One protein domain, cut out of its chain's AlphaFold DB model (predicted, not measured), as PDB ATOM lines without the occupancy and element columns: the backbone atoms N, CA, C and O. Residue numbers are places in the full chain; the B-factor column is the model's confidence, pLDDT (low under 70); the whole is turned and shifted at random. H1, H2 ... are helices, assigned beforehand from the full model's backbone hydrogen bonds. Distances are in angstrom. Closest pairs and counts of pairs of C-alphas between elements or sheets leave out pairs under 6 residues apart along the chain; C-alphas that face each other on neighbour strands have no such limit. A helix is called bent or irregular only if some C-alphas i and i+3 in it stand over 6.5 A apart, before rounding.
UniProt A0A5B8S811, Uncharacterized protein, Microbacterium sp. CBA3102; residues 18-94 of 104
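AT A GLANCE: This is residues 18 to 94 of the 104 residues of an uncharacterized protein of Microbacterium sp. CBA3102 (UniProt A0A5B8S811). One very long straight helix, H3, makes one side of a flat, narrow, open triangle; H2 forms the short side at its beginning, and H1 comes back from H2 toward the middle of H3, leaving the space between H1 and the first half of H3 empty. Past the place where H1 comes near, H3 continues as an arm, and its residues 81 to 94 stick out alone. The printed part has 77 residues with three named helices, in the order H1, H2, H3 along the chain, and no named strand; the class is all helix. The whole is extended, with a radius of gyration of the C-alphas of 19.3 A and spans of 62 by 29 by 11 A.

IN THESE COORDINATES: H3, the longest helix, has 40 residues, 55 to 94, and measures 58.9 A from first to last C-alpha, from C-alpha 55 at (251.858, 255.584, 193.203) to C-alpha 94 at (196.744, 250.857, 173.072). H2 is residues 40 to 51, 16.8 A from first to last C-alpha. H1 is residues 18 to 37, 28.2 A long by the same measure, and begins with C-alpha 18 at (219.210, 257.051, 186.318). H3 is neither bent nor irregular, but only just: C-alphas 89 and 92 are 6.4 A apart.

HOW THE PARTS SIT: H3 and H1 only just touch, with 3 pairs of C-alphas within 8 A, the closest being those of Ala 76 and Ala 18, 6.1 A apart. H3 touches H1 with its residues 72 to 76 alone, and H1 touches H3 with its residues 18 to 21 alone. The two helices run opposite ways at a shallow tilt of 33 degrees, only just short of steep. H1 and H2 touch only at the corner by their tight link of 2 residues; their closest C-alphas, those of Met 36 and Arg 42, are 5.5 A apart. Their lines are about perpendicular, at 77 degrees. H2 and H3 are apart, though a tight link of 3 residues joins them. In H1 and H2 every O i to N i+4 pair is within hydrogen-bond range, and in H3 34 of 36 are.

THE WHOLE: The two C-alphas farthest apart, those of Leu 51 and Val 93, are 62.2 A from each other, while the first and last printed C-alphas, those of Ala 18 and Ala 94, are 26.8 A apart. Residues 26 to 34 of H1 and residues 59 to 67 and 81 to 94 of H3 stand free, as do residues 51 to 57, of which 55 to 57 belong to H3. The printed part has no cut, and neither link is long. The mean pLDDT of the printed part is 86.2; residues 90 to 94 are under 70.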
ATOM      1  N   ALA A  18     217.899 256.487 186.042       76.44
ATOM      2  CA  ALA A  18     219.210 257.051 186.318       76.44
ATOM      3  C   ALA A  18     219.293 257.588 187.757       76.44
ATOM      4  O   ALA A  18     220.252 257.288 188.449       76.44
ATOM      5  N   ALA A  19     218.274 258.309 188.235       80.38
ATOM      6  CA  ALA A  19     218.263 258.849 189.592       80.38
ATOM      7  C   ALA A  19     218.208 257.748 190.660       80.38
ATOM      8  O   ALA A  19     218.863 257.880 191.684       80.38
ATOM      9  N   ILE A  20     217.488 256.648 190.408       83.25
ATOM     10  CA  ILE A  20     217.430 255.505 191.336       83.25
ATOM     11  C   ILE A  20     218.799 254.825 191.432       83.25
ATOM     12  O   ILE A  20     219.294 254.593 192.527       83.25
ATOM     13  N   ILE A  21     219.428 254.536 190.292       84.38
ATOM     14  CA  ILE A  21     220.708 253.815 190.248       84.38
ATOM     15  C   ILE A  21     221.834 254.675 190.821       84.38
ATOM     16  O   ILE A  21     222.596 254.206 191.662       84.38
ATOM     17  N   TRP A  22     221.910 255.944 190.413       83.62
ATOM     18  CA  TRP A  22     222.870 256.884 190.985       83.62
ATOM     19  C   TRP A  22     222.607 257.108 192.473       83.62
ATOM     20  O   TRP A  22     223.549 257.087 193.256       83.62
ATOM     21  N   GLY A  23     221.346 257.256 192.878       88.12
ATOM     22  CA  GLY A  23     220.968 257.401 194.282       88.12
ATOM     23  C   GLY A  23     221.399 256.204 195.128       88.12
ATOM     24  O   GLY A  23     221.996 256.392 196.182       88.12
ATOM     25  N   LEU A  24     221.175 254.978 194.644       87.75
ATOM     26  CA  LEU A  24     221.596 253.757 195.329       87.75
ATOM     27  C   LEU A  24     223.124 253.645 195.413       87.75
ATOM     28  O   LEU A  24     223.648 253.280 196.463       87.75
ATOM     29  N   LEU A  25     223.839 254.002 194.340       88.25
ATOM     30  CA  LEU A  25     225.302 254.057 194.345       88.25
ATOM     31  C   LEU A  25     225.809 255.037 195.411       88.25
ATOM     32  O   LEU A  25     226.641 254.667 196.236       88.25
ATOM     33  N   PHE A  26     225.295 256.269 195.425       91.25
ATOM     34  CA  PHE A  26     225.695 257.272 196.414       91.25
ATOM     35  C   PHE A  26     225.331 256.856 197.840       91.25
ATOM     36  O   PHE A  26     226.134 257.057 198.747       91.25
ATOM     37  N   ALA A  27     224.169 256.234 198.041       92.50
ATOM     38  CA  ALA A  27     223.769 255.706 199.340       92.50
ATOM     39  C   ALA A  27     224.730 254.612 199.830       92.50
ATOM     40  O   ALA A  27     225.134 254.637 200.990       92.50
ATOM     41  N   ALA A  28     225.148 253.694 198.955       90.06
ATOM     42  CA  ALA A  28     226.124 252.660 199.293       90.06
ATOM     43  C   ALA A  28     227.495 253.261 199.644       90.06
ATOM     44  O   ALA A  28     228.078 252.898 200.663       90.06
ATOM     45  N   ILE A  29     227.979 254.226 198.850       92.25
ATOM     46  CA  ILE A  29     229.232 254.947 199.132       92.25
ATOM     47  C   ILE A  29     229.154 255.639 200.497       92.25
ATOM     48  O   ILE A  29     230.062 255.496 201.314       92.25
ATOM     49  N   ALA A  30     228.059 256.354 200.769       94.12
ATOM     50  CA  ALA A  30     227.854 257.049 202.034       94.12
ATOM     51  C   ALA A  30     227.793 256.079 203.222       94.12
ATOM     52  O   ALA A  30     228.415 256.334 204.248       94.12
ATOM     53  N   ALA A  31     227.092 254.952 203.079       93.94
ATOM     54  CA  ALA A  31     227.012 253.930 204.116       93.94
ATOM     55  C   ALA A  31     228.393 253.347 204.453       93.94
ATOM     56  O   ALA A  31     228.730 253.226 205.628       93.94
ATOM     57  N   VAL A  32     229.216 253.048 203.442       90.81
ATOM     58  CA  VAL A  32     230.592 252.563 203.643       90.81
ATOM     59  C   VAL A  32     231.458 253.627 204.317       90.81
ATOM     60  O   VAL A  32     232.160 253.319 205.279       90.81
ATOM     61  N   ALA A  33     231.378 254.881 203.865       89.44
ATOM     62  CA  ALA A  33     232.124 255.984 204.465       89.44
ATOM     63  C   ALA A  33     231.747 256.188 205.940       89.44
ATOM     64  O   ALA A  33     232.623 256.291 206.799       89.44
ATOM     65  N   LEU A  34     230.449 256.177 206.253       92.94
ATOM     66  CA  LEU A  34     229.954 256.265 207.625       92.94
ATOM     67  C   LEU A  34     230.393 255.066 208.463       92.94
ATOM     68  O   LEU A  34     230.785 255.247 209.606       92.94
ATOM     69  N   TRP A  35     230.373 253.853 207.911       92.00
ATOM     70  CA  TRP A  35     230.814 252.645 208.610       92.00
ATOM     71  C   TRP A  35     232.307 252.670 208.963       92.00
ATOM     72  O   TRP A  35     232.680 252.239 210.059       92.00
ATOM     73  N   MET A  36     233.150 253.202 208.072       88.81
ATOM     74  CA  MET A  36     234.573 253.418 208.352       88.81
ATOM     75  C   MET A  36     234.791 254.512 209.392       88.81
ATOM     76  O   MET A  36     235.641 254.374 210.263       88.81
ATOM     77  N   LEU A  37     233.994 255.579 209.339       88.88
ATOM     78  CA  LEU A  37     234.104 256.685 210.280       88.88
ATOM     79  C   LEU A  37     233.408 256.388 211.618       88.88
ATOM     80  O   LEU A  37     233.641 257.091 212.587       88.88
ATOM     81  N   ALA A  38     232.558 255.376 211.745       92.38
ATOM     82  CA  ALA A  38     231.826 255.136 212.992       92.38
ATOM     83  C   ALA A  38     232.719 254.656 214.152       92.38
ATOM     84  O   ALA A  38     232.331 254.804 215.307       92.38
ATOM     85  N   ASP A  39     233.899 254.109 213.856       90.75
ATOM     86  CA  ASP A  39     234.772 253.423 214.812       90.75
ATOM     87  C   ASP A  39     236.188 254.018 214.773       90.75
ATOM     88  O   ASP A  39     236.719 254.249 213.687       90.75
ATOM     89  N   ALA A  40     236.788 254.292 215.933       87.06
ATOM     90  CA  ALA A  40     238.110 254.910 216.026       87.06
ATOM     91  C   ALA A  40     239.210 254.020 215.422       87.06
ATOM     92  O   ALA A  40     240.008 254.513 214.629       87.06
ATOM     93  N   ASP A  41     239.172 252.706 215.663       90.75
ATOM     94  CA  ASP A  41     240.175 251.774 215.127       90.75
ATOM     95  C   ASP A  41     240.135 251.722 213.593       90.75
ATOM     96  O   ASP A  41     241.158 251.623 212.907       90.75
ATOM     97  N   ARG A  42     238.930 251.827 213.016       88.50
ATOM     98  CA  ARG A  42     238.757 251.864 211.557       88.50
ATOM     99  C   ARG A  42     239.282 253.160 210.960       88.50
ATOM    100  O   ARG A  42     239.830 253.128 209.862       88.50
ATOM    101  N   ARG A  43     239.137 254.285 211.665       89.88
ATOM    102  CA  ARG A  43     239.698 255.574 211.235       89.88
ATOM    103  C   ARG A  43     241.219 255.523 211.186       89.88
ATOM    104  O   ARG A  43     241.784 255.944 210.181       89.88
ATOM    105  N   ASP A  44     241.847 254.962 212.215       90.38
ATOM    106  CA  ASP A  44     243.306 254.844 212.292       90.38
ATOM    107  C   ASP A  44     243.834 253.905 211.202       90.38
ATOM    108  O   ASP A  44     244.749 254.258 210.463       90.38
ATOM    109  N   THR A  45     243.148 252.780 210.971       88.50
ATOM    110  CA  THR A  45     243.459 251.864 209.858       88.50
ATOM    111  C   THR A  45     243.390 252.562 208.492       88.50
ATOM    112  O   THR A  45     244.227 252.329 207.618       88.50
ATOM    113  N   VAL A  46     242.389 253.424 208.276       87.81
ATOM    114  CA  VAL A  46     242.256 254.199 207.032       87.81
ATOM    115  C   VAL A  46     243.376 255.232 206.906       87.81
ATOM    116  O   VAL A  46     243.920 255.395 205.813       87.81
ATOM    117  N   ALA A  47     243.740 255.910 207.997       89.56
ATOM    118  CA  ALA A  47     244.829 256.883 208.016       89.56
ATOM    119  C   ALA A  47     246.181 256.228 207.697       89.56
ATOM    120  O   ALA A  47     246.898 256.709 206.818       89.56
ATOM    121  N   ASP A  48     246.485 255.090 208.316       90.19
ATOM    122  CA  ASP A  48     247.701 254.321 208.039       90.19
ATOM    123  C   ASP A  48     247.733 253.819 206.591       90.19
ATOM    124  O   ASP A  48     248.749 253.929 205.900       90.19
ATOM    125  N   GLY A  49     246.594 253.336 206.086       84.94
ATOM    126  CA  GLY A  49     246.452 252.919 204.694       84.94
ATOM    127  C   GLY A  49     246.694 254.057 203.698       84.94
ATOM    128  O   GLY A  49     247.320 253.840 202.662       84.94
ATOM    129  N   LEU A  50     246.244 255.276 204.018       88.31
ATOM    130  CA  LEU A  50     246.494 256.477 203.215       88.31
ATOM    131  C   LEU A  50     247.979 256.861 203.212       88.31
ATOM    132  O   LEU A  50     248.516 257.220 202.165       88.31
ATOM    133  N   LEU A  51     248.655 256.764 204.357       91.50
ATOM    134  CA  LEU A  51     250.086 257.056 204.470       91.50
ATOM    135  C   LEU A  51     250.959 256.028 203.733       91.50
ATOM    136  O   LEU A  51     252.032 256.375 203.242       91.50
ATOM    137  N   ALA A  52     250.488 254.787 203.602       92.75
ATOM    138  CA  ALA A  52     251.176 253.708 202.896       92.75
ATOM    139  C   ALA A  52     250.887 253.653 201.378       92.75
ATOM    140  O   ALA A  52     251.308 252.710 200.698       92.75
ATOM    141  N   LEU A  53     250.162 254.631 200.818       90.50
ATOM    142  CA  LEU A  53     249.799 254.640 199.400       90.50
ATOM    143  C   LEU A  53     251.030 254.761 198.499       90.50
ATOM    144  O   LEU A  53     251.702 255.790 198.441       90.50
ATOM    145  N   THR A  54     251.268 253.721 197.704       93.50
ATOM    146  CA  THR A  54     252.232 253.792 196.604       93.50
ATOM    147  C   THR A  54     251.589 254.437 195.369       93.50
ATOM    148  O   THR A  54     250.373 254.316 195.177       93.50
ATOM    149  N   PRO A  55     252.375 255.060 194.468       91.81
ATOM    150  CA  PRO A  55     251.858 255.584 193.203       91.81
ATOM    151  C   PRO A  55     251.080 254.536 192.396       91.81
ATOM    152  O   PRO A  55     250.036 254.838 191.821       91.81
ATOM    153  N   THR A  56     251.545 253.284 192.400       93.44
ATOM    154  CA  THR A  56     250.866 252.163 191.740       93.44
ATOM    155  C   THR A  56     249.493 251.909 192.349       93.44
ATOM    156  O   THR A  56     248.512 251.831 191.612       93.44
ATOM    157  N   THR A  57     249.396 251.840 193.680       90.94
ATOM    158  CA  THR A  57     248.120 251.631 194.382       90.94
ATOM    159  C   THR A  57     247.117 252.735 194.052       90.94
ATOM    160  O   THR A  57     245.953 252.444 193.786       90.94
ATOM    161  N   ILE A  58     247.569 253.992 193.991       92.56
ATOM    162  CA  ILE A  58     246.727 255.133 193.605       92.56
ATOM    163  C   ILE A  58     246.161 254.928 192.196       92.56
ATOM    164  O   ILE A  58     244.950 255.034 191.995       92.56
ATOM    165  N   VAL A  59     247.011 254.587 191.224       96.62
ATOM    166  CA  VAL A  59     246.579 254.343 189.838       96.62
ATOM    167  C   VAL A  59     245.577 253.191 189.771       96.62
ATOM    168  O   VAL A  59     244.559 253.308 189.090       96.62
ATOM    169  N   THR A  60     245.810 252.102 190.506       95.06
ATOM    170  CA  THR A  60     244.878 250.970 190.570       95.06
ATOM    171  C   THR A  60     243.522 251.379 191.142       95.06
ATOM    172  O   THR A  60     242.496 251.039 190.554       95.06
ATOM    173  N   ILE A  61     243.492 252.143 192.240       93.06
ATOM    174  CA  ILE A  61     242.245 252.639 192.844       93.06
ATOM    175  C   ILE A  61     241.486 253.529 191.855       93.06
ATOM    176  O   ILE A  61     240.275 253.365 191.691       93.06
ATOM    177  N   LEU A  62     242.173 254.435 191.155       95.50
ATOM    178  CA  LEU A  62     241.554 255.288 190.138       95.50
ATOM    179  C   LEU A  62     240.962 254.459 188.996       95.50
ATOM    180  O   LEU A  62     239.812 254.673 188.612       95.50
ATOM    181  N   LEU A  63     241.714 253.482 188.489       97.38
ATOM    182  CA  LEU A  63     241.271 252.624 187.395       97.38
ATOM    183  C   LEU A  63     240.051 251.784 187.795       97.38
ATOM    184  O   LEU A  63     239.090 251.690 187.034       97.38
ATOM    185  N   LEU A  64     240.052 251.239 189.015       94.56
ATOM    186  CA  LEU A  64     238.903 250.536 189.584       94.56
ATOM    187  C   LEU A  64     237.697 251.461 189.736       94.56
ATOM    188  O   LEU A  64     236.593 251.086 189.352       94.56
ATOM    189  N   THR A  65     237.902 252.680 190.237       92.31
ATOM    190  CA  THR A  65     236.832 253.674 190.401       92.31
ATOM    191  C   THR A  65     236.185 253.995 189.055       92.31
ATOM    192  O   THR A  65     234.962 253.946 188.925       92.31
ATOM    193  N   VAL A  66     236.992 254.239 188.020       95.31
ATOM    194  CA  VAL A  66     236.503 254.453 186.650       95.31
ATOM    195  C   VAL A  66     235.755 253.221 186.136       95.31
ATOM    196  O   VAL A  66     234.660 253.359 185.594       95.31
ATOM    197  N   GLY A  67     236.292 252.016 186.348       94.19
ATOM    198  CA  GLY A  67     235.641 250.761 185.969       94.19
ATOM    199  C   GLY A  67     234.263 250.588 186.614       94.19
ATOM    200  O   GLY A  67     233.302 250.247 185.925       94.19
ATOM    201  N   VAL A  68     234.132 250.902 187.904       93.06
ATOM    202  CA  VAL A  68     232.850 250.884 188.625       93.06
ATOM    203  C   VAL A  68     231.876 251.904 188.038       93.06
ATOM    204  O   VAL A  68     230.719 251.565 187.796       93.06
ATOM    205  N   LEU A  69     232.323 253.129 187.741       88.12
ATOM    206  CA  LEU A  69     231.466 254.151 187.125       88.12
ATOM    207  C   LEU A  69     230.963 253.719 185.741       88.12
ATOM    208  O   LEU A  69     229.780 253.886 185.436       88.12
ATOM    209  N   ILE A  70     231.834 253.119 184.926       91.75
ATOM    210  CA  ILE A  70     231.465 252.562 183.620       91.75
ATOM    211  C   ILE A  70     230.467 251.415 183.795       91.75
ATOM    212  O   ILE A  70     229.467 251.372 183.079       91.75
ATOM    213  N   LEU A  71     230.690 250.519 184.758       88.81
ATOM    214  CA  LEU A  71     229.803 249.391 185.032       88.81
ATOM    215  C   LEU A  71     228.404 249.862 185.453       88.81
ATOM    216  O   LEU A  71     227.407 249.402 184.896       88.81
ATOM    217  N   VAL A  72     228.317 250.816 186.385       87.12
ATOM    218  CA  VAL A  72     227.042 251.376 186.861       87.12
ATOM    219  C   VAL A  72     226.335 252.152 185.749       87.12
ATOM    220  O   VAL A  72     225.132 251.977 185.538       87.12
ATOM    221  N   GLY A  73     227.070 252.963 184.985       85.50
ATOM    222  CA  GLY A  73     226.537 253.670 183.820       85.50
ATOM    223  C   GLY A  73     226.022 252.712 182.742       85.50
ATOM    224  O   GLY A  73     224.929 252.907 182.203       85.50
ATOM    225  N   GLY A  74     226.763 251.635 182.474       83.31
ATOM    226  CA  GLY A  74     226.388 250.564 181.555       83.31
ATOM    227  C   GLY A  74     225.131 249.825 182.008       83.31
ATOM    228  O   GLY A  74     224.205 249.658 181.212       83.31
ATOM    229  N   ALA A  75     225.043 249.465 183.291       84.62
ATOM    230  CA  ALA A  75     223.859 248.847 183.884       84.62
ATOM    231  C   ALA A  75     222.627 249.762 183.775       84.62
ATOM    232  O   ALA A  75     221.570 249.330 183.308       84.62
ATOM    233  N   ALA A  76     222.770 251.052 184.101       84.25
ATOM    234  CA  ALA A  76     221.704 252.041 183.938       84.25
ATOM    235  C   ALA A  76     221.257 252.190 182.475       84.25
ATOM    236  O   ALA A  76     220.059 252.297 182.190       84.25
ATOM    237  N   GLY A  77     222.206 252.161 181.537       79.00
ATOM    238  CA  GLY A  77     221.941 252.180 180.101       79.00
ATOM    239  C   GLY A  77     221.187 250.939 179.619       79.00
ATOM    240  O   GLY A  77     220.212 251.072 178.872       79.00
ATOM    241  N   LEU A  78     221.585 249.747 180.075       81.06
ATOM    242  CA  LEU A  78     220.934 248.480 179.729       81.06
ATOM    243  C   LEU A  78     219.489 248.438 180.226       81.06
ATOM    244  O   LEU A  78     218.586 248.140 179.442       81.06
ATOM    245  N   ILE A  79     219.259 248.807 181.489       83.19
ATOM    246  CA  ILE A  79     217.918 248.855 182.090       83.19
ATOM    247  C   ILE A  79     217.041 249.851 181.323       83.19
ATOM    248  O   ILE A  79     215.929 249.515 180.914       83.19
ATOM    249  N   ARG A  80     217.564 251.045 181.008       78.25
ATOM    250  CA  ARG A  80     216.842 252.040 180.197       78.25
ATOM    251  C   ARG A  80     216.490 251.507 178.806       78.25
ATOM    252  O   ARG A  80     215.403 251.794 178.302       78.25
ATOM    253  N   ARG A  81     217.394 250.760 178.162       74.94
ATOM    254  CA  ARG A  81     217.153 250.152 176.843       74.94
ATOM    255  C   ARG A  81     216.076 249.072 176.916       74.94
ATOM    256  O   ARG A  81     215.201 249.056 176.053       74.94
ATOM    257  N   ALA A  82     216.121 248.210 177.930       78.94
ATOM    258  CA  ALA A  82     215.118 247.171 178.149       78.94
ATOM    259  C   ALA A  82     213.724 247.780 178.359       78.94
ATOM    260  O   ALA A  82     212.768 247.377 177.705       78.94
ATOM    261  N   GLN A  83     213.621 248.835 179.167       76.50
ATOM    262  CA  GLN A  83     212.348 249.512 179.398       76.50
ATOM    263  C   GLN A  83     211.791 250.245 178.186       76.50
ATOM    264  O   GLN A  83     210.585 250.219 177.970       76.50
ATOM    265  N   ARG A  84     212.647 250.865 177.362       75.38
ATOM    266  CA  ARG A  84     212.188 251.443 176.091       75.38
ATOM    267  C   ARG A  84     211.577 250.375 175.187       75.38
ATOM    268  O   ARG A  84     210.517 250.617 174.631       75.38
ATOM    269  N   LYS A  85     212.208 249.198 175.078       78.56
ATOM    270  CA  LYS A  85     211.667 248.084 174.281       78.56
ATOM    271  C   LYS A  85     210.309 247.606 174.805       78.56
ATOM    272  O   LYS A  85     209.409 247.386 174.007       78.56
ATOM    273  N   LEU A  86     210.160 247.490 176.127       76.56
ATOM    274  CA  LEU A  86     208.893 247.112 176.764       76.56
ATOM    275  C   LEU A  86     207.795 248.162 176.535       76.56
ATOM    276  O   LEU A  86     206.670 247.799 176.213       76.56
ATOM    277  N   ALA A  87     208.123 249.454 176.626       76.00
ATOM    278  CA  ALA A  87     207.174 250.534 176.352       76.00
ATOM    279  C   ALA A  87     206.710 250.543 174.883       76.00
ATOM    280  O   ALA A  87     205.523 250.691 174.617       76.00
ATOM    281  N   THR A  88     207.621 250.320 173.928       76.88
ATOM    282  CA  THR A  88     207.265 250.199 172.502       76.88
ATOM    283  C   THR A  88     206.391 248.975 172.217       76.88
ATOM    284  O   THR A  88     205.558 249.032 171.325       76.88
ATOM    285  N   ALA A  89     206.550 247.881 172.967       73.06
ATOM    286  CA  ALA A  89     205.733 246.676 172.818       73.06
ATOM    287  C   ALA A  89     204.319 246.795 173.421       73.06
ATOM    288  O   ALA A  89     203.461 245.988 173.078       73.06
ATOM    289  N   ALA A  90     204.068 247.779 174.293       67.81
ATOM    290  CA  ALA A  90     202.745 248.060 174.862       67.81
ATOM    291  C   ALA A  90     201.885 248.989 173.973       67.81
ATOM    292  O   ALA A  90     200.659 248.901 173.982       67.81
ATOM    293  N   ASP A  91     202.523 249.828 173.150       67.62
ATOM    294  CA  ASP A  91     201.886 250.739 172.178       67.62
ATOM    295  C   ASP A  91     200.948 250.072 171.126       67.62
ATOM    296  O   ASP A  91     199.968 250.696 170.715       67.62
ATOM    297  N   PRO A  92     201.158 248.810 170.682       62.81
ATOM    298  CA  PRO A  92     200.243 248.104 169.780       62.81
ATOM    299  C   PRO A  92     198.891 247.767 170.421       62.81
ATOM    300  O   PRO A  92     197.880 247.780 169.725       62.81
ATOM    301  N   VAL A  93     198.863 247.482 171.730       60.34
ATOM    302  CA  VAL A  93     197.627 247.171 172.475       60.34
ATOM    303  C   VAL A  93     196.786 248.437 172.633       60.34
ATOM    304  O   VAL A  93     195.603 248.429 172.318       60.34
ATOM    305  N   ALA A  94     197.421 249.562 172.977       62.00
ATOM    306  CA  ALA A  94     196.744 250.857 173.072       62.00
ATOM    307  C   ALA A  94     196.158 251.339 171.727       62.00
ATOM    308  O   ALA A  94     195.127 252.004 171.717       62.00
TER     309      ALA A  94